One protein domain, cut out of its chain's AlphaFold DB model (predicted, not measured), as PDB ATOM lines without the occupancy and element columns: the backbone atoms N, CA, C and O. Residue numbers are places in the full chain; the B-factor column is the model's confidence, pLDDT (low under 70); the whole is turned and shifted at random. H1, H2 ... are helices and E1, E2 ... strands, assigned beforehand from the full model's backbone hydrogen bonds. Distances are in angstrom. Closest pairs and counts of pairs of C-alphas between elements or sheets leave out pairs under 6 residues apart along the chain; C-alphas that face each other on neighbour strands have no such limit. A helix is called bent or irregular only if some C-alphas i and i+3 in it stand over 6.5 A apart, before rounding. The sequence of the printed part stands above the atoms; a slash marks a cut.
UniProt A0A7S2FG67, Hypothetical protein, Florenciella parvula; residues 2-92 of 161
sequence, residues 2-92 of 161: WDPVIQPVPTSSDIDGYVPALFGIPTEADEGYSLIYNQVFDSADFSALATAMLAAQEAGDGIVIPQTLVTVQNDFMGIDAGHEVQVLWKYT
ATOM      1  N   TRP A   2      70.485  95.932  23.107       89.69
ATOM      2  CA  TRP A   2      69.806  95.137  24.133       89.69
ATOM      3  C   TRP A   2      70.563  93.819  24.335       89.69
ATOM      4  O   TRP A   2      70.971  93.200  23.353       89.69
ATOM      5  N   ASP A   3      70.764  93.405  25.589       92.81
ATOM      6  CA  ASP A   3      71.372  92.115  25.945       92.81
ATOM      7  C   ASP A   3      70.359  91.264  26.739       92.81
ATOM      8  O   ASP A   3      70.156  91.508  27.934       92.81
ATOM      9  N   PRO A   4      69.743  90.242  26.113       92.12
ATOM     10  CA  PRO A   4      68.703  89.423  26.736       92.12
ATOM     11  C   PRO A   4      69.167  88.609  27.950       92.12
ATOM     12  O   PRO A   4      68.337  88.153  28.737       92.12
ATOM     13  N   VAL A   5      70.478  88.398  28.115       91.00
ATOM     14  CA  VAL A   5      71.031  87.603  29.221       91.00
ATOM     15  C   VAL A   5      71.042  88.411  30.517       91.00
ATOM     16  O   VAL A   5      70.792  87.864  31.592       91.00
ATOM     17  N   ILE A   6      71.316  89.715  30.428       91.69
ATOM     18  CA  ILE A   6      71.385  90.618  31.589       91.69
ATOM     19  C   ILE A   6      70.153  91.527  31.716       91.69
ATOM     20  O   ILE A   6      69.887  92.042  32.802       91.69
ATOM     21  N   GLN A   7      69.390  91.711  30.635       88.88
ATOM     22  CA  GLN A   7      68.139  92.473  30.565       88.88
ATOM     23  C   GLN A   7      67.013  91.570  30.024       88.88
ATOM     24  O   GLN A   7      66.590  91.721  28.877       88.88
ATOM     25  N   PRO A   8      66.500  90.625  30.833       82.88
ATOM     26  CA  PRO A   8      65.541  89.617  30.368       82.88
ATOM     27  C   PRO A   8      64.135  90.170  30.089       82.88
ATOM     28  O   PRO A   8      63.300  89.459  29.540       82.88
ATOM     29  N   VAL A   9      63.858  91.417  30.482       90.94
ATOM     30  CA  VAL A   9      62.591  92.108  30.219       90.94
ATOM     31  C   VAL A   9      62.830  93.127  29.100       90.94
ATOM     32  O   VAL A   9      63.454  94.156  29.372       90.94
ATOM     33  N   PRO A  10      62.390  92.848  27.859       91.31
ATOM     34  CA  PRO A  10      62.571  93.758  26.737       91.31
ATOM     35  C   PRO A  10      61.568  94.912  26.767       91.31
ATOM     36  O   PRO A  10      60.493  94.825  27.363       91.31
ATOM     37  N   THR A  11      61.902  95.977  26.049       89.25
ATOM     38  CA  THR A  11      60.977  97.049  25.671       89.25
ATOM     39  C   THR A  11      60.427  96.820  24.260       89.25
ATOM     40  O   THR A  11      60.954  96.004  23.503       89.25
ATOM     41  N   SER A  12      59.402  97.581  23.865       85.50
ATOM     42  CA  SER A  12      58.822  97.512  22.514       85.50
ATOM     43  C   SER A  12      59.791  97.923  21.396       85.50
ATOM     44  O   SER A  12      59.554  97.598  20.235       85.50
ATOM     45  N   SER A  13      60.895  98.609  21.719       87.69
ATOM     46  CA  SER A  13      61.967  98.891  20.757       87.69
ATOM     47  C   SER A  13      62.952  97.737  20.569       87.69
ATOM     48  O   SER A  13      63.722  97.766  19.611       87.69
ATOM     49  N   ASP A  14      62.951  96.750  21.469       91.06
ATOM     50  CA  ASP A  14      63.884  95.620  21.427       91.06
ATOM     51  C   ASP A  14      63.282  94.436  20.664       91.06
ATOM     52  O   ASP A  14      63.913  93.870  19.771       91.06
ATOM     53  N   ILE A  15      62.043  94.074  21.007       91.06
ATOM     54  CA  ILE A  15      61.253  93.032  20.348       91.06
ATOM     55  C   ILE A  15      59.767  93.326  20.557       91.06
ATOM     56  O   ILE A  15      59.371  93.908  21.569       91.06
ATOM     57  N   ASP A  16      58.937  92.905  19.608       90.25
ATOM     58  CA  ASP A  16      57.488  92.958  19.758       90.25
ATOM     59  C   ASP A  16      57.029  92.149  20.985       90.25
ATOM     60  O   ASP A  16      57.527  91.047  21.229       90.25
ATOM     61  N   GLY A  17      56.075  92.690  21.749       91.56
ATOM     62  CA  GLY A  17      55.643  92.134  23.033       91.56
ATOM     63  C   GLY A  17      54.950  90.769  22.946       91.56
ATOM     64  O   GLY A  17      54.917  90.026  23.929       91.56
ATOM     65  N   TYR A  18      54.441  90.364  21.781       91.81
ATOM     66  CA  TYR A  18      53.743  89.085  21.657       91.81
ATOM     67  C   TYR A  18      54.695  87.882  21.771       91.81
ATOM     68  O   TYR A  18      54.270  86.828  22.242       91.81
ATOM     69  N   VAL A  19      55.981  88.025  21.422       94.75
ATOM     70  CA  VAL A  19      56.997  86.963  21.586       94.75
ATOM     71  C   VAL A  19      57.375  86.719  23.059       94.75
ATOM     72  O   VAL A  19      57.185  85.593  23.519       94.75
ATOM     73  N   PRO A  20      57.871  87.706  23.837       95.69
ATOM     74  CA  PRO A  20      58.198  87.522  25.254       95.69
ATOM     75  C   PRO A  20      56.994  87.055  26.082       95.69
ATOM     76  O   PRO A  20      57.156  86.265  27.016       95.69
ATOM     77  N   ALA A  21      55.775  87.458  25.709       95.75
ATOM     78  CA  ALA A  21      54.559  87.008  26.375       95.75
ATOM     79  C   ALA A  21      54.354  85.481  26.322       95.75
ATOM     80  O   ALA A  21      53.846  84.910  27.288       95.75
ATOM     81  N   LEU A  22      54.805  84.801  25.257       96.88
ATOM     82  CA  LEU A  22      54.762  83.332  25.167       96.88
ATOM     83  C   LEU A  22      55.634  82.645  26.224       96.88
ATOM     84  O   LEU A  22      55.397  81.488  26.553       96.88
ATOM     85  N   PHE A  23      56.599  83.361  26.796       97.56
ATOM     86  CA  PHE A  23      57.490  82.888  27.855       97.56
ATOM     87  C   PHE A  23      57.112  83.463  29.231       97.56
ATOM     88  O   PHE A  23      57.854  83.321  30.200       97.56
ATOM     89  N   GLY A  24      55.964  84.145  29.336       95.56
ATOM     90  CA  GLY A  24      55.513  84.773  30.580       95.56
ATOM     91  C   GLY A  24      56.344  85.987  30.998       95.56
ATOM     92  O   GLY A  24      56.277  86.412  32.152       95.56
ATOM     93  N   ILE A  25      57.135  86.552  30.084       94.81
ATOM     94  CA  ILE A  25      57.912  87.760  30.348       94.81
ATOM     95  C   ILE A  25      56.965  88.969  30.312       94.81
ATOM     96  O   ILE A  25      56.242  89.147  29.328       94.81
ATOM     97  N   PRO A  26      56.945  89.814  31.363       88.75
ATOM     98  CA  PRO A  26      56.133  91.023  31.371       88.75
ATOM     99  C   PRO A  26      56.533  91.941  30.219       88.75
ATOM    100  O   PRO A  26      57.708  92.247  30.045       88.75
ATOM    101  N   THR A  27      55.557  92.396  29.448       82.62
ATOM    102  CA  THR A  27      55.790  93.263  28.295       82.62
ATOM    103  C   THR A  27      54.608  94.200  28.102       82.62
ATOM    104  O   THR A  27      53.508  93.948  28.609       82.62
ATOM    105  N   GLU A  28      54.853  95.309  27.415       73.12
ATOM    106  CA  GLU A  28      53.787  96.215  27.017       73.12
ATOM    107  C   GLU A  28      52.991  95.573  25.878       73.12
ATOM    108  O   GLU A  28      53.549  94.991  24.949       73.12
ATOM    109  N   ALA A  29      51.670  95.648  25.983       66.44
ATOM    110  CA  ALA A  29      50.758  95.252  24.924       66.44
ATOM    111  C   ALA A  29      50.237  96.508  24.221       66.44
ATOM    112  O   ALA A  29      50.237  97.592  24.811       66.44
ATOM    113  N   ASP A  30      49.722  96.345  23.004       67.31
ATOM    114  CA  ASP A  30      48.952  97.400  22.346       67.31
ATOM    115  C   ASP A  30      47.800  97.876  23.250       67.31
ATOM    116  O   ASP A  30      47.229  97.095  24.023       67.31
ATOM    117  N   GLU A  31      47.444  99.161  23.151       63.69
ATOM    118  CA  GLU A  31      46.421  99.779  23.999       63.69
ATOM    119  C   GLU A  31      45.136  98.930  24.067       63.69
ATOM    120  O   GLU A  31      44.452  98.700  23.068       63.69
ATOM    121  N   GLY A  32      44.786  98.483  25.278       64.38
ATOM    122  CA  GLY A  32      43.558  97.729  25.548       64.38
ATOM    123  C   GLY A  32      43.691  96.203  25.529       64.38
ATOM    124  O   GLY A  32      42.712  95.528  25.849       64.38
ATOM    125  N   TYR A  33      44.873  95.653  25.236       72.69
ATOM    126  CA  TYR A  33      45.128  94.213  25.303       72.69
ATOM    127  C   TYR A  33      45.954  93.838  26.536       72.69
ATOM    128  O   TYR A  33      46.756  94.615  27.044       72.69
ATOM    129  N   SER A  34      45.733  92.633  27.058       83.44
ATOM    130  CA  SER A  34      46.537  92.069  28.140       83.44
ATOM    131  C   SER A  34      47.146  90.760  27.670       83.44
ATOM    132  O   SER A  34      46.425  89.862  27.243       83.44
ATOM    133  N   LEU A  35      48.470  90.655  27.767       90.31
ATOM    134  CA  LEU A  35      49.226  89.470  27.355       90.31
ATOM    135  C   LEU A  35      49.539  88.530  28.528       90.31
ATOM    136  O   LEU A  35      50.222  87.526  28.355       90.31
ATOM    137  N   ILE A  36      49.015  88.817  29.726       89.88
ATOM    138  CA  ILE A  36      49.341  88.084  30.963       89.88
ATOM    139  C   ILE A  36      48.927  86.607  30.937       89.88
ATOM    140  O   ILE A  36      49.405  85.827  31.753       89.88
ATOM    141  N   TYR A  37      48.028  86.224  30.026       93.25
ATOM    142  CA  TYR A  37      47.545  84.851  29.877       93.25
ATOM    143  C   TYR A  37      48.224  84.093  28.734       93.25
ATOM    144  O   TYR A  37      47.844  82.957  28.468       93.25
ATOM    145  N   ASN A  38      49.206  84.691  28.052       94.94
ATOM    146  CA  ASN A  38      49.804  84.110  26.848       94.94
ATOM    147  C   ASN A  38      50.976  83.167  27.118       94.94
ATOM    148  O   ASN A  38      51.531  82.636  26.162       94.94
ATOM    149  N   GLN A  39      51.359  82.935  28.375       97.44
ATOM    150  CA  GLN A  39      52.493  82.066  28.669       97.44
ATOM    151  C   GLN A  39      52.222  80.628  28.209       97.44
ATOM    152  O   GLN A  39      51.260  79.994  28.636       97.44
ATOM    153  N   VAL A  40      53.107  80.112  27.364       98.19
ATOM    154  CA  VAL A  40      53.120  78.724  26.885       98.19
ATOM    155  C   VAL A  40      54.412  78.021  27.298       98.19
ATOM    156  O   VAL A  40      54.388  76.819  27.545       98.19
ATOM    157  N   PHE A  41      55.519  78.753  27.429       98.31
ATOM    158  CA  PHE A  41      56.856  78.225  27.710       98.31
ATOM    159  C   PHE A  41      57.454  78.807  28.999       98.31
ATOM    160  O   PHE A  41      56.955  79.797  29.549       98.31
ATOM    161  N   ASP A  42      58.516  78.177  29.503       97.69
ATOM    162  CA  ASP A  42      59.220  78.624  30.707       97.69
ATOM    163  C   ASP A  42      59.998  79.921  30.435       97.69
ATOM    164  O   ASP A  42      60.652  80.066  29.403       97.69
ATOM    165  N   SER A  43      59.961  80.871  31.369       97.12
ATOM    166  CA  SER A  43      60.655  82.154  31.216       97.12
ATOM    167  C   SER A  43      62.175  82.006  31.117       97.12
ATOM    168  O   SER A  43      62.834  82.858  30.517       97.12
ATOM    169  N   ALA A  44      62.736  80.915  31.646       96.50
ATOM    170  CA  ALA A  44      64.156  80.602  31.543       96.50
ATOM    171  C   ALA A  44      64.621  80.372  30.091       96.50
ATOM    172  O   ALA A  44      65.792  80.611  29.795       96.50
ATOM    173  N   ASP A  45      63.721  79.969  29.187       97.44
ATOM    174  CA  ASP A  45      64.052  79.682  27.784       97.44
ATOM    175  C   ASP A  45      64.077  80.940  26.896       97.44
ATOM    176  O   ASP A  45      64.602  80.907  25.778       97.44
ATOM    177  N   PHE A  46      63.537  82.065  27.379       97.38
ATOM    178  CA  PHE A  46      63.385  83.278  26.571       97.38
ATOM    179  C   PHE A  46      64.723  83.904  26.171       97.38
ATOM    180  O   PHE A  46      64.910  84.274  25.012       97.38
ATOM    181  N   SER A  47      65.668  84.019  27.109       96.00
ATOM    182  CA  SER A  47      66.956  84.672  26.840       96.00
ATOM    183  C   SER A  47      67.734  83.942  25.744       96.00
ATOM    184  O   SER A  47      68.308  84.589  24.872       96.00
ATOM    185  N   ALA A  48      67.675  82.607  25.718       96.81
ATOM    186  CA  ALA A  48      68.289  81.800  24.671       96.81
ATOM    187  C   ALA A  48      67.671  82.076  23.290       96.81
ATOM    188  O   ALA A  48      68.409  82.259  22.320       96.81
ATOM    189  N   LEU A  49      66.336  82.158  23.200       97.81
ATOM    190  CA  LEU A  49      65.649  82.520  21.957       97.81
ATOM    191  C   LEU A  49      66.032  83.932  21.501       97.81
ATOM    192  O   LEU A  49      66.428  84.124  20.354       97.81
ATOM    193  N   ALA A  50      65.952  84.911  22.397       97.12
ATOM    194  CA  ALA A  50      66.258  86.301  22.094       97.12
ATOM    195  C   ALA A  50      67.713  86.493  21.634       97.12
ATOM    196  O   ALA A  50      67.968  87.164  20.634       97.12
ATOM    197  N   THR A  51      68.677  85.847  22.296       97.50
ATOM    198  CA  THR A  51      70.081  85.856  21.861       97.50
ATOM    199  C   THR A  51      70.243  85.229  20.475       97.50
ATOM    200  O   THR A  51      70.972  85.768  19.644       97.50
ATOM    201  N   ALA A  52      69.545  84.127  20.184       97.94
ATOM    202  CA  ALA A  52      69.575  83.510  18.860       97.94
ATOM    203  C   ALA A  52      68.943  84.411  17.777       97.94
ATOM    204  O   ALA A  52      69.446  84.449  16.654       97.94
ATOM    205  N   MET A  53      67.895  85.174  18.109       97.56
ATOM    206  CA  MET A  53      67.285  86.170  17.216       97.56
ATOM    207  C   MET A  53      68.253  87.290  16.853       97.56
ATOM    208  O   MET A  53      68.411  87.584  15.670       97.56
ATOM    209  N   LEU A  54      68.947  87.856  17.843       96.44
ATOM    210  CA  LEU A  54      69.959  88.887  17.606       96.44
ATOM    211  C   LEU A  54      71.106  88.352  16.739       96.44
ATOM    212  O   LEU A  54      71.474  88.986  15.755       96.44
ATOM    213  N   ALA A  55      71.606  87.147  17.028       97.56
ATOM    214  CA  ALA A  55      72.660  86.523  16.228       97.56
ATOM    215  C   ALA A  55      72.226  86.265  14.771       97.56
ATOM    216  O   ALA A  55      72.995  86.504  13.840       97.56
ATOM    217  N   ALA A  56      70.989  85.806  14.550       97.88
ATOM    218  CA  ALA A  56      70.446  85.609  13.204       97.88
ATOM    219  C   ALA A  56      70.255  86.941  12.458       97.88
ATOM    220  O   ALA A  56      70.524  87.035  11.259       97.88
ATOM    221  N   GLN A  57      69.836  87.992  13.167       96.31
ATOM    222  CA  GLN A  57      69.731  89.336  12.608       96.31
ATOM    223  C   GLN A  57      71.101  89.886  12.189       96.31
ATOM    224  O   GLN A  57      71.227  90.403  11.080       96.31
ATOM    225  N   GLU A  58      72.126  89.727  13.031       97.00
ATOM    226  CA  GLU A  58      73.508  90.125  12.734       97.00
ATOM    227  C   GLU A  58      74.098  89.365  11.539       97.00
ATOM    228  O   GLU A  58      74.828  89.950  10.739       97.00
ATOM    229  N   ALA A  59      73.757  88.082  11.377       97.69
ATOM    230  CA  ALA A  59      74.187  87.281  10.232       97.69
ATOM    231  C   ALA A  59      73.624  87.795   8.891       97.69
ATOM    232  O   ALA A  59      74.230  87.582   7.841       97.69
ATOM    233  N   GLY A  60      72.487  88.498   8.923       97.94
ATOM    234  CA  GLY A  60      71.960  89.244   7.782       97.94
ATOM    235  C   GLY A  60      71.087  88.448   6.809       97.94
ATOM    236  O   GLY A  60      70.619  89.041   5.837       97.94
ATOM    237  N   ASP A  61      70.820  87.165   7.078       98.12
ATOM    238  CA  ASP A  61      69.992  86.278   6.235       98.12
ATOM    239  C   ASP A  61      68.525  86.164   6.703       98.12
ATOM    240  O   ASP A  61      67.724  85.411   6.146       98.12
ATOM    241  N   GLY A  62      68.151  86.954   7.711       97.81
ATOM    242  CA  GLY A  62      66.826  86.956   8.323       97.81
ATOM    243  C   GLY A  62      66.746  86.029   9.533       97.81
ATOM    244  O   GLY A  62      67.615  85.195   9.769       97.81
ATOM    245  N   ILE A  63      65.697  86.201  10.336       98.31
ATOM    246  CA  ILE A  63      65.527  85.445  11.579       98.31
ATOM    247  C   ILE A  63      64.719  84.176  11.295       98.31
ATOM    248  O   ILE A  63      63.501  84.244  11.114       98.31
ATOM    249  N   VAL A  64      65.406  83.029  11.288       98.38
ATOM    250  CA  VAL A  64      64.819  81.680  11.232       98.38
ATOM    251  C   VAL A  64      65.534  80.777  12.243       98.38
ATOM    252  O   VAL A  64      66.725  80.523  12.104       98.38
ATOM    253  N   ILE A  65      64.829  80.302  13.275       98.25
ATOM    254  CA  ILE A  65      65.442  79.598  14.416       98.25
ATOM    255  C   ILE A  65      64.606  78.373  14.794       98.25
ATOM    256  O   ILE A  65      63.458  78.534  15.211       98.25
ATOM    257  N   PRO A  66      65.145  77.146  14.691       97.56
ATOM    258  CA  PRO A  66      64.513  75.976  15.277       97.56
ATOM    259  C   PRO A  66      64.787  75.917  16.784       97.56
ATOM    260  O   PRO A  66      65.900  76.185  17.237       97.56
ATOM    261  N   GLN A  67      63.790  75.511  17.558       96.81
ATOM    262  CA  GLN A  67      63.912  75.308  18.994       96.81
ATOM    263  C   GLN A  67      63.011  74.156  19.437       96.81
ATOM    264  O   GLN A  67      61.897  74.004  18.938       96.81
ATOM    265  N   THR A  68      63.478  73.372  20.403       97.75
ATOM    266  CA  THR A  68      62.632  72.431  21.142       97.75
ATOM    267  C   THR A  68      62.294  73.063  22.482       97.75
ATOM    268  O   THR A  68      63.193  73.505  23.194       97.75
ATOM    269  N   LEU A  69      61.008  73.127  22.803       98.31
ATOM    270  CA  LEU A  69      60.479  73.743  24.015       98.31
ATOM    271  C   LEU A  69      59.551  72.771  24.731       98.31
ATOM    272  O   LEU A  69      58.999  71.858  24.117       98.31
ATOM    273  N   VAL A  70      59.355  72.988  26.028       98.56
ATOM    274  CA  VAL A  70      58.390  72.234  26.830       98.56
ATOM    275  C   VAL A  70      57.305  73.186  27.310       98.56
ATOM    276  O   VAL A  70      57.603  74.274  27.802       98.56
ATOM    277  N   THR A  71      56.044  72.791  27.156       98.62
ATOM    278  CA  THR A  71      54.924  73.610  27.626       98.62
ATOM    279  C   THR A  71      54.897  73.709  29.149       98.62
ATOM    280  O   THR A  71      55.146  72.730  29.863       98.62
ATOM    281  N   VAL A  72      54.520  74.881  29.656       98.56
ATOM    282  CA  VAL A  72      54.076  75.061  31.043       98.56
ATOM    283  C   VAL A  72      52.551  74.974  31.122       98.56
ATOM    284  O   VAL A  72      51.859  75.101  30.113       98.56
ATOM    285  N   GLN A  73      52.017  74.758  32.326       98.38
ATOM    286  CA  GLN A  73      50.569  74.734  32.535       98.38
ATOM    287  C   GLN A  73      49.981  76.121  32.253       98.38
ATOM    288  O   GLN A  73      50.410  77.108  32.851       98.38
ATOM    289  N   ASN A  74      48.951  76.183  31.411       97.81
ATOM    290  CA  ASN A  74      48.143  77.378  31.200       97.81
ATOM    291  C   ASN A  74      46.659  76.999  31.124       97.81
ATOM    292  O   ASN A  74      46.124  76.678  30.062       97.81
ATOM    293  N   ASP A  75      45.981  77.075  32.270       97.62
ATOM    294  CA  ASP A  75      44.569  76.700  32.405       97.62
ATOM    295  C   ASP A  75      43.626  77.608  31.605       97.62
ATOM    296  O   ASP A  75      42.550  77.176  31.195       97.62
ATOM    297  N   PHE A  76      44.019  78.863  31.358       95.50
ATOM    298  CA  PHE A  76      43.215  79.800  30.574       95.50
ATOM    299  C   PHE A  76      43.148  79.378  29.100       95.50
ATOM    300  O   PHE A  76      42.089  79.467  28.479       95.50
ATOM    301  N   MET A  77      44.265  78.889  28.555       94.69
ATOM    302  CA  MET A  77      44.366  78.398  27.176       94.69
ATOM    303  C   MET A  77      44.105  76.889  27.039       94.69
ATOM    304  O   MET A  77      44.038  76.388  25.918       94.69
ATOM    305  N   GLY A  78      43.942  76.167  28.152       97.12
ATOM    306  CA  GLY A  78      43.762  74.713  28.157       97.12
ATOM    307  C   GLY A  78      45.021  73.946  27.741       97.12
ATOM    308  O   GLY A  78      44.912  72.931  27.057       97.12
ATOM    309  N   ILE A  79      46.202  74.454  28.102       97.62
ATOM    310  CA  ILE A  79      47.497  73.838  27.794       97.62
ATOM    311  C   ILE A  79      48.003  73.113  29.039       97.62
ATOM    312  O   ILE A  79      48.213  73.736  30.082       97.62
ATOM    313  N   ASP A  80      48.235  71.811  28.905       98.31
ATOM    314  CA  ASP A  80      48.861  71.007  29.950       98.31
ATOM    315  C   ASP A  80      50.387  71.190  29.948       98.31
ATOM    316  O   ASP A  80      51.017  71.416  28.907       98.31
ATOM    317  N   ALA A  81      51.007  71.085  31.123       98.19
ATOM    318  CA  ALA A  81      52.461  71.110  31.243       98.19
ATOM    319  C   ALA A  81      53.123  69.829  30.703       98.19
ATOM    320  O   ALA A  81      52.576  68.730  30.802       98.19
ATOM    321  N   GLY A  82      54.370  69.956  30.245       98.19
ATOM    322  CA  GLY A  82      55.235  68.812  29.947       98.19
ATOM    323  C   GLY A  82      55.139  68.272  28.520       98.19
ATOM    324  O   GLY A  82      55.714  67.218  28.243       98.19
ATOM    325  N   HIS A  83      54.455  68.965  27.606       97.94
ATOM    326  CA  HIS A  83      54.488  68.612  26.190       97.94
ATOM    327  C   HIS A  83      55.745  69.174  25.538       97.94
ATOM    328  O   HIS A  83      55.942  70.386  25.498       97.94
ATOM    329  N   GLU A  84      56.579  68.290  25.000       98.25
ATOM    330  CA  GLU A  84      57.683  68.690  24.137       98.25
ATOM    331  C   GLU A  84      57.140  69.098  22.761       98.25
ATOM    332  O   GLU A  84      56.384  68.353  22.130       98.25
ATOM    333  N   VAL A  85      57.521  70.287  22.298       96.88
ATOM    334  CA  VAL A  85      57.139  70.839  20.999       96.88
ATOM    335  C   VAL A  85      58.366  71.338  20.249       96.88
ATOM    336  O   VAL A  85      59.274  71.937  20.822       96.88
ATOM    337  N   GLN A  86      58.376  71.111  18.941       97.31
ATOM    338  CA  GLN A  86      59.361  71.698  18.040       97.31
ATOM    339  C   GLN A  86      58.766  72.957  17.410       97.31
ATOM    340  O   GLN A  86      57.696  72.908  16.802       97.31
ATOM    341  N   VAL A  87      59.464  74.079  17.547       97.62
ATOM    342  CA  VAL A  87      59.049  75.384  17.035       97.62
ATOM    343  C   VAL A  87      60.087  75.879  16.039       97.62
ATOM    344  O   VAL A  87      61.282  75.876  16.324       97.62
ATOM    345  N   LEU A  88      59.627  76.328  14.873       97.88
ATOM    346  CA  LEU A  88      60.445  77.086  13.935       97.88
ATOM    347  C   LEU A  88      60.012  78.546  13.994       97.88
ATOM    348  O   LEU A  88      58.973  78.923  13.452       97.88
ATOM    349  N   TRP A  89      60.810  79.367  14.661       98.12
ATOM    350  CA  TRP A  89      60.582  80.800  14.740       98.12
ATOM    351  C   TRP A  89      61.028  81.449  13.440       98.12
ATOM    352  O   TRP A  89      62.210  81.421  13.117       98.12
ATOM    353  N   LYS A  90      60.094  82.057  12.711       97.44
ATOM    354  CA  LYS A  90      60.397  82.992  11.629       97.44
ATOM    355  C   LYS A  90      59.877  84.359  12.042       97.44
ATOM    356  O   LYS A  90      58.684  84.501  12.301       97.44
ATOM    357  N   TYR A  91      60.755  85.353  12.080       96.75
ATOM    358  CA  TYR A  91      60.408  86.705  12.517       96.75
ATOM    359  C   TYR A  91      60.749  87.713  11.418       96.75
ATOM    360  O   TYR A  91      61.848  87.686  10.864       96.75
ATOM    361  N   THR A  92      59.787  88.560  11.042       95.94
ATOM    362  CA  THR A  92      59.994  89.556   9.979       95.94
ATOM    363  C   THR A  92      60.966  90.623  10.465       95.94
ATOM    364  O   THR A  92      60.761  91.227  11.511       95.94
TER     365      THR A  92
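This is residues 2 to 92 of the 161 residues of the protein "Hypothetical protein" of Florenciella parvula (UniProt A0A7S2FG67). What does the model look like? One long helix, H2, runs beside a bent two-stranded hairpin, E1 and E2, that arches along one side of it; on its other side are loops with the one-turn helix H1. What is it made of? The 91 printed residues hold, in order, H1, H2, E1 and E2, and E1 and E2 form an antiparallel sheet. The class is mixed, helices and strands, with only 37 residues in named elements. How large is it? It is compact, with a radius of gyration of the C-alphas of 13.2 A and spans of 39 by 32 by 24 A.

Where are the helices? H1 is residues 18 to 21, with C-alpha 18 at (53.743, 89.085, 21.657). H2 is residues 43 to 59, 25.5 A long, and only just irregular: C-alphas 44 and 47 are 6.8 A apart. Where are the strands? E1 is residues 63 to 70, 21.4 A, and bends by 51 degrees at residue 66. E2 is residues 84 to 91, 21.6 A, ending at (60.408, 86.705, 12.517).

What meets H2? H1 is close but not clearly touching, with the closest C-alphas, Pro 20 and Phe 46, 6.8 A apart. The closest C-alphas of H2 and E1, Ala 56 and Ile 63, are 5.2 A apart, and H2 and E2 are near each other, with 5 pairs of C-alphas within 10 A. How do the strands pair? The hairpin E1 and E2 is antiparallel at 160 degrees, with N 67 and O 87 2.8 A apart, within hydrogen-bond range. And the helix backbones? In H2, 11 of 13 O i to N i+4 pairs are within hydrogen-bond range; H1 is too short for such a pair.

Which links are long? Those from H1 to H2 and from E1 to E2 are long. Is anything cut or uncertain? The printed part has no cut, and residues 29 to 32 have pLDDT under 70.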